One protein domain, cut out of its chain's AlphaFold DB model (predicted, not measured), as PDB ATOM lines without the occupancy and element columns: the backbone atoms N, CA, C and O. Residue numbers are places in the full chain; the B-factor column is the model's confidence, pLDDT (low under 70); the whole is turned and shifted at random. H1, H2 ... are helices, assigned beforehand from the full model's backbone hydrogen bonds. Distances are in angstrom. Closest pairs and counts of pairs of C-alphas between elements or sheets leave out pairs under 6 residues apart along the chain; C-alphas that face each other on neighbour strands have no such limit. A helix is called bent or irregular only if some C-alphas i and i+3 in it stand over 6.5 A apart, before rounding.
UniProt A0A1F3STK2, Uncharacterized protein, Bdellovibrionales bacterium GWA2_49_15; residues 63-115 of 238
ATOM      1  N   PRO A  63     -91.618  56.129  76.348       50.59
ATOM      2  CA  PRO A  63     -92.473  54.973  76.070       50.59
ATOM      3  C   PRO A  63     -93.799  55.343  75.377       50.59
ATOM      4  O   PRO A  63     -94.446  54.460  74.809       50.59
ATOM      5  N   ASP A  64     -94.157  56.630  75.348       52.00
ATOM      6  CA  ASP A  64     -95.372  57.153  74.719       52.00
ATOM      7  C   ASP A  64     -95.284  57.287  73.191       52.00
ATOM      8  O   ASP A  64     -96.308  57.447  72.533       52.00
ATOM      9  N   VAL A  65     -94.115  57.059  72.574       51.88
ATOM     10  CA  VAL A  65     -93.983  56.978  71.097       51.88
ATOM     11  C   VAL A  65     -94.704  55.741  70.510       51.88
ATOM     12  O   VAL A  65     -94.786  55.558  69.294       51.88
ATOM     13  N   ARG A  66     -95.304  54.888  71.356       49.69
ATOM     14  CA  ARG A  66     -96.195  53.790  70.938       49.69
ATOM     15  C   ARG A  66     -97.451  54.251  70.188       49.69
ATOM     16  O   ARG A  66     -98.023  53.427  69.477       49.69
ATOM     17  N   SER A  67     -97.901  55.496  70.351       52.22
ATOM     18  CA  SER A  67     -99.218  55.932  69.859       52.22
ATOM     19  C   SER A  67     -99.245  56.480  68.426       52.22
ATOM     20  O   SER A  67    -100.328  56.537  67.851       52.22
ATOM     21  N   GLU A  68     -98.107  56.820  67.807       50.09
ATOM     22  CA  GLU A  68     -98.113  57.562  66.525       50.09
ATOM     23  C   GLU A  68     -97.409  56.891  65.339       50.09
ATOM     24  O   GLU A  68     -97.481  57.388  64.212       50.09
ATOM     25  N   LEU A  69     -96.775  55.729  65.520       58.62
ATOM     26  CA  LEU A  69     -96.332  54.946  64.368       58.62
ATOM     27  C   LEU A  69     -97.547  54.248  63.760       58.62
ATOM     28  O   LEU A  69     -97.999  53.205  64.231       58.62
ATOM     29  N   ASP A  70     -98.071  54.860  62.704       66.88
ATOM     30  CA  ASP A  70     -99.186  54.385  61.890       66.88
ATOM     31  C   ASP A  70     -98.764  53.113  61.122       66.88
ATOM     32  O   ASP A  70     -98.502  53.104  59.914       66.88
ATOM     33  N   LEU A  71     -98.616  52.010  61.870       68.38
ATOM     34  CA  LEU A  71     -98.055  50.732  61.421       68.38
ATOM     35  C   LEU A  71     -98.848  50.123  60.259       68.38
ATOM     36  O   LEU A  71     -98.308  49.298  59.528       68.38
ATOM     37  N   LYS A  72    -100.084  50.587  60.038       76.88
ATOM     38  CA  LYS A  72    -100.988  50.147  58.966       76.88
ATOM     39  C   LYS A  72    -100.417  50.317  57.555       76.88
ATOM     40  O   LYS A  72    -100.926  49.697  56.630       76.88
ATOM     41  N   LYS A  73     -99.380  51.141  57.369       84.06
ATOM     42  CA  LYS A  73     -98.728  51.339  56.061       84.06
ATOM     43  C   LYS A  73     -97.667  50.284  55.730       84.06
ATOM     44  O   LYS A  73     -97.179  50.257  54.603       84.06
ATOM     45  N   PHE A  74     -97.294  49.433  56.684       84.62
ATOM     46  CA  PHE A  74     -96.255  48.421  56.505       84.62
ATOM     47  C   PHE A  74     -96.859  47.033  56.292       84.62
ATOM     48  O   PHE A  74     -97.912  46.719  56.839       84.62
ATOM     49  N   SER A  75     -96.163  46.193  55.521       91.88
ATOM     50  CA  SER A  75     -96.483  44.767  55.383       91.88
ATOM     51  C   SER A  75     -96.519  44.082  56.758       91.88
ATOM     52  O   SER A  75     -95.709  44.416  57.628       91.88
ATOM     53  N   ASP A  76     -97.423  43.115  56.940       92.00
ATOM     54  CA  ASP A  76     -97.625  42.390  58.203       92.00
ATOM     55  C   ASP A  76     -96.326  41.784  58.761       92.00
ATOM     56  O   ASP A  76     -96.070  41.870  59.965       92.00
ATOM     57  N   ASP A  77     -95.442  41.281  57.893       90.00
ATOM     58  CA  ASP A  77     -94.134  40.744  58.294       90.00
ATOM     59  C   ASP A  77     -93.224  41.825  58.895       90.00
ATOM     60  O   ASP A  77     -92.503  41.597  59.869       90.00
ATOM     61  N   THR A  78     -93.290  43.042  58.348       89.56
ATOM     62  CA  THR A  78     -92.523  44.191  58.853       89.56
ATOM     63  C   THR A  78     -93.105  44.686  60.175       89.56
ATOM     64  O   THR A  78     -92.353  44.987  61.103       89.56
ATOM     65  N   GLN A  79     -94.436  44.716  60.304       86.75
ATOM     66  CA  GLN A  79     -95.098  45.073  61.561       86.75
ATOM     67  C   GLN A  79     -94.746  44.087  62.680       86.75
ATOM     68  O   GLN A  79     -94.471  44.510  63.806       86.75
ATOM     69  N   LYS A  80     -94.716  42.782  62.377       91.62
ATOM     70  CA  LYS A  80     -94.320  41.741  63.331       91.62
ATOM     71  C   LYS A  80     -92.878  41.935  63.802       91.62
ATOM     72  O   LYS A  80     -92.649  41.976  65.009       91.62
ATOM     73  N   GLY A  81     -91.942  42.161  62.876       91.75
ATOM     74  CA  GLY A  81     -90.540  42.428  63.218       91.75
ATOM     75  C   GLY A  81     -90.358  43.677  64.090       91.75
ATOM     76  O   GLY A  81     -89.609  43.646  65.064       91.75
ATOM     77  N   ILE A  82     -91.094  44.759  63.804       87.88
ATOM     78  CA  ILE A  82     -91.065  45.982  64.625       87.88
ATOM     79  C   ILE A  82     -91.611  45.711  66.035       87.88
ATOM     80  O   ILE A  82     -91.027  46.170  67.016       87.88
ATOM     81  N   ARG A  83     -92.706  44.951  66.169       86.38
ATOM     82  CA  ARG A  83     -93.289  44.613  67.481       86.38
ATOM     83  C   ARG A  83     -92.359  43.745  68.324       86.38
ATOM     84  O   ARG A  83     -92.206  44.027  69.510       86.38
ATOM     85  N   GLU A  84     -91.737  42.732  67.726       91.62
ATOM     86  CA  GLU A  84     -90.763  41.869  68.408       91.62
ATOM     87  C   GLU A  84     -89.544  42.676  68.876       91.62
ATOM     88  O   GLU A  84     -89.153  42.580  70.040       91.62
ATOM     89  N   PHE A  85     -89.021  43.560  68.021       89.31
ATOM     90  CA  PHE A  85     -87.922  44.454  68.383       89.31
ATOM     91  C   PHE A  85     -88.293  45.402  69.532       89.31
ATOM     92  O   PHE A  85     -87.546  45.533  70.502       89.31
ATOM     93  N   LEU A  86     -89.464  46.044  69.471       85.88
ATOM     94  CA  LEU A  86     -89.925  46.935  70.539       85.88
ATOM     95  C   LEU A  86     -90.136  46.185  71.860       85.88
ATOM     96  O   LEU A  86     -89.793  46.717  72.916       85.88
ATOM     97  N   ALA A  87     -90.661  44.958  71.821       85.94
ATOM     98  CA  ALA A  87     -90.794  44.120  73.011       85.94
ATOM     99  C   ALA A  87     -89.421  43.793  73.623       85.94
ATOM    100  O   ALA A  87     -89.239  43.941  74.833       85.94
ATOM    101  N   GLU A  88     -88.433  43.435  72.797       89.88
ATOM    102  CA  GLU A  88     -87.062  43.178  73.249       89.88
ATOM    103  C   GLU A  88     -86.422  44.422  73.888       89.88
ATOM    104  O   GLU A  88     -85.792  44.328  74.945       89.88
ATOM    105  N   VAL A  89     -86.610  45.604  73.288       82.69
ATOM    106  CA  VAL A  89     -86.095  46.875  73.822       82.69
ATOM    107  C   VAL A  89     -86.722  47.205  75.180       82.69
ATOM    108  O   VAL A  89     -86.000  47.598  76.100       82.69
ATOM    109  N   VAL A  90     -88.035  47.009  75.340       81.69
ATOM    110  CA  VAL A  90     -88.732  47.241  76.618       81.69
ATOM    111  C   VAL A  90     -88.194  46.311  77.708       81.69
ATOM    112  O   VAL A  90     -87.783  46.793  78.765       81.69
ATOM    113  N   VAL A  91     -88.086  45.007  77.427       87.06
ATOM    114  CA  VAL A  91     -87.544  44.021  78.380       87.06
ATOM    115  C   VAL A  91     -86.093  44.347  78.752       87.06
ATOM    116  O   VAL A  91     -85.714  44.297  79.925       87.06
ATOM    117  N   LYS A  92     -85.257  44.737  77.781       82.75
ATOM    118  CA  LYS A  92     -83.874  45.162  78.058       82.75
ATOM    119  C   LYS A  92     -83.816  46.410  78.940       82.75
ATOM    120  O   LYS A  92     -82.938  46.479  79.800       82.75
ATOM    121  N   ARG A  93     -84.738  47.363  78.764       74.56
ATOM    122  CA  ARG A  93     -84.816  48.591  79.571       74.56
ATOM    123  C   ARG A  93     -85.216  48.297  81.017       74.56
ATOM    124  O   ARG A  93     -84.594  48.840  81.928       74.56
ATOM    125  N   GLU A  94     -86.192  47.421  81.242       76.25
ATOM    126  CA  GLU A  94     -86.590  47.002  82.596       76.25
ATOM    127  C   GLU A  94     -85.459  46.252  83.310       76.25
ATOM    128  O   GLU A  94     -85.061  46.630  84.413       76.25
ATOM    129  N   ASN A  95     -84.828  45.295  82.624       79.81
ATOM    130  CA  ASN A  95     -83.668  44.566  83.145       79.81
ATOM    131  C   ASN A  95     -82.449  45.468  83.403       79.81
ATOM    132  O   ASN A  95     -81.570  45.119  84.197       79.81
ATOM    133  N   PHE A  96     -82.334  46.595  82.696       82.69
ATOM    134  CA  PHE A  96     -81.293  47.590  82.946       82.69
ATOM    135  C   PHE A  96     -81.576  48.373  84.228       82.69
ATOM    136  O   PHE A  96     -80.675  48.492  85.057       82.69
ATOM    137  N   LYS A  97     -82.820  48.832  84.435       77.50
ATOM    138  CA  LYS A  97     -83.230  49.487  85.688       77.50
ATOM    139  C   LYS A  97     -82.986  48.564  86.879       77.50
ATOM    140  O   LYS A  97     -82.325  48.964  87.832       77.50
ATOM    141  N   GLU A  98     -83.433  47.314  86.798       78.31
ATOM    142  CA  GLU A  98     -83.296  46.365  87.904       78.31
ATOM    143  C   GLU A  98     -81.823  46.058  88.233       78.31
ATOM    144  O   GLU A  98     -81.435  46.032  89.401       78.31
ATOM    145  N   ARG A  99     -80.966  45.890  87.212       77.00
ATOM    146  CA  ARG A  99     -79.516  45.731  87.417       77.00
ATOM    147  C   ARG A  99     -78.872  46.981  88.003       77.00
ATOM    148  O   ARG A  99     -78.006  46.848  88.861       77.00
ATOM    149  N   HIS A 100     -79.286  48.168  87.566       80.62
ATOM    150  CA  HIS A 100     -78.751  49.414  88.095       80.62
ATOM    151  C   HIS A 100     -79.081  49.575  89.583       80.62
ATOM    152  O   HIS A 100     -78.161  49.790  90.368       80.62
ATOM    153  N   TYR A 101     -80.337  49.342  89.984       75.81
ATOM    154  CA  TYR A 101     -80.745  49.365  91.394       75.81
ATOM    155  C   TYR A 101     -80.041  48.290  92.229       75.81
ATOM    156  O   TYR A 101     -79.581  48.575  93.332       75.81
ATOM    157  N   LYS A 102     -79.895  47.064  91.708       79.81
ATOM    158  CA  LYS A 102     -79.161  45.993  92.408       79.81
ATOM    159  C   LYS A 102     -77.681  46.325  92.602       79.81
ATOM    160  O   LYS A 102     -77.128  45.977  93.641       79.81
ATOM    161  N   ASN A 103     -77.048  46.973  91.627       82.31
ATOM    162  CA  ASN A 103     -75.655  47.403  91.746       82.31
ATOM    163  C   ASN A 103     -75.519  48.557  92.746       82.31
ATOM    164  O   ASN A 103     -74.683  48.456  93.632       82.31
ATOM    165  N   LEU A 104     -76.411  49.555  92.696       75.50
ATOM    166  CA  LEU A 104     -76.496  50.624  93.702       75.50
ATOM    167  C   LEU A 104     -76.640  50.057  95.123       75.50
ATOM    168  O   LEU A 104     -75.886  50.428  96.013       75.50
ATOM    169  N   LEU A 105     -77.543  49.093  95.327       76.31
ATOM    170  CA  LEU A 105     -77.721  48.421  96.621       76.31
ATOM    171  C   LEU A 105     -76.490  47.614  97.055       76.31
ATOM    172  O   LEU A 105     -76.178  47.569  98.243       76.31
ATOM    173  N   LYS A 106     -75.790  46.965  96.118       81.75
ATOM    174  CA  LYS A 106     -74.559  46.214  96.408       81.75
ATOM    175  C   LYS A 106     -73.392  47.118  96.780       81.75
ATOM    176  O   LYS A 106     -72.602  46.732  97.638       81.75
ATOM    177  N   ASP A 107     -73.278  48.259  96.117       77.56
ATOM    178  CA  ASP A 107     -72.223  49.232  96.380       77.56
ATOM    179  C   ASP A 107     -72.486  49.936  97.717       77.56
ATOM    180  O   ASP A 107     -71.572  50.057  98.527       77.56
ATOM    181  N   LEU A 108     -73.752  50.250  98.022       68.31
ATOM    182  CA  LEU A 108     -74.160  50.735  99.341       68.31
ATOM    183  C   LEU A 108     -73.874  49.689 100.433       68.31
ATOM    184  O   LEU A 108     -73.204  49.990 101.412       68.31
ATOM    185  N   GLY A 109     -74.282  48.431 100.248       65.19
ATOM    186  CA  GLY A 109     -74.147  47.387 101.274       65.19
ATOM    187  C   GLY A 109     -72.712  46.986 101.651       65.19
ATOM    188  O   GLY A 109     -72.533  46.236 102.609       65.19
ATOM    189  N   LYS A 110     -71.685  47.443 100.922       66.12
ATOM    190  CA  LYS A 110     -70.276  47.111 101.203       66.12
ATOM    191  C   LYS A 110     -69.557  48.113 102.107       66.12
ATOM    192  O   LYS A 110     -68.537  47.741 102.678       66.12
ATOM    193  N   GLU A 111     -70.094  49.319 102.294       56.19
ATOM    194  CA  GLU A 111     -69.536  50.320 103.223       56.19
ATOM    195  C   GLU A 111     -70.408  50.546 104.475       56.19
ATOM    196  O   GLU A 111     -69.999  51.224 105.416       56.19
ATOM    197  N   THR A 112     -71.596  49.940 104.558       49.75
ATOM    198  CA  THR A 112     -72.602  50.268 105.583       49.75
ATOM    199  C   THR A 112     -72.622  49.297 106.770       49.75
ATOM    200  O   THR A 112     -73.687  48.824 107.162       49.75
ATOM    201  N   ALA A 113     -71.480  49.017 107.402       55.69
ATOM    202  CA  ALA A 113     -71.538  48.545 108.795       55.69
ATOM    203  C   ALA A 113     -71.945  49.686 109.756       55.69
ATOM    204  O   ALA A 113     -72.285  49.426 110.907       55.69
ATOM    205  N   GLN A 114     -71.930  50.942 109.286       55.12
ATOM    206  CA  GLN A 114     -72.147  52.120 110.129       55.12
ATOM    207  C   GLN A 114     -72.771  53.325 109.405       55.12
ATOM    208  O   GLN A 114     -72.684  54.444 109.894       55.12
ATOM    209  N   VAL A 115     -73.372  53.137 108.227       57.84
ATOM    210  CA  VAL A 115     -74.116  54.236 107.595       57.84
ATOM    211  C   VAL A 115     -75.498  54.275 108.225       57.84
ATOM    212  O   VAL A 115     -76.248  53.301 108.145       57.84
TER     213      VAL A 115
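This is residues 63 to 115 of the 238 residues of an uncharacterized protein of Bdellovibrionales bacterium GWA2_49_15 (UniProt A0A1F3STK2). Picture a hook: one long, nearly straight helix, H2, makes the shaft, and residues 63 to 75, with the short helix H1, fold back at its first end without packing on it. Residues 91 to 115 stick out, free of any partner. The printed part has 53 residues with two named helices, H1 then H2, and no named strand; it is all helix and extended, with a radius of gyration of the C-alphas of 18.8 A and spans of 60 by 18 by 6 A.

Find C-alpha 63 at (-92.473, 54.973, 76.070); from there H1 runs to residue 67. H1 is neither bent nor irregular, but only just: C-alphas 63 and 66 are 6.4 A apart. Look next at C-alpha 76, at (-97.625, 42.390, 58.203), where H2 begins; it runs 48.1 A to C-alpha 108 at (-74.160, 50.735, 99.341).

H1 and H2 are apart, with no C-alpha of one within 8 A of the other. In H2 every O i to N i+4 pair is within hydrogen-bond range; in H1 0 of 1 is, beside 1 of 2 O i to N i+3 pairs.

The C-alphas of Ser 75 and Gln 114, the two farthest apart, are 60.4 A apart. The printed part has no cut, and the H1 to H2 link is short, with 8 residues. Confidence is low, with pLDDT under 70, at residues 63 to 71 and 108 to 115.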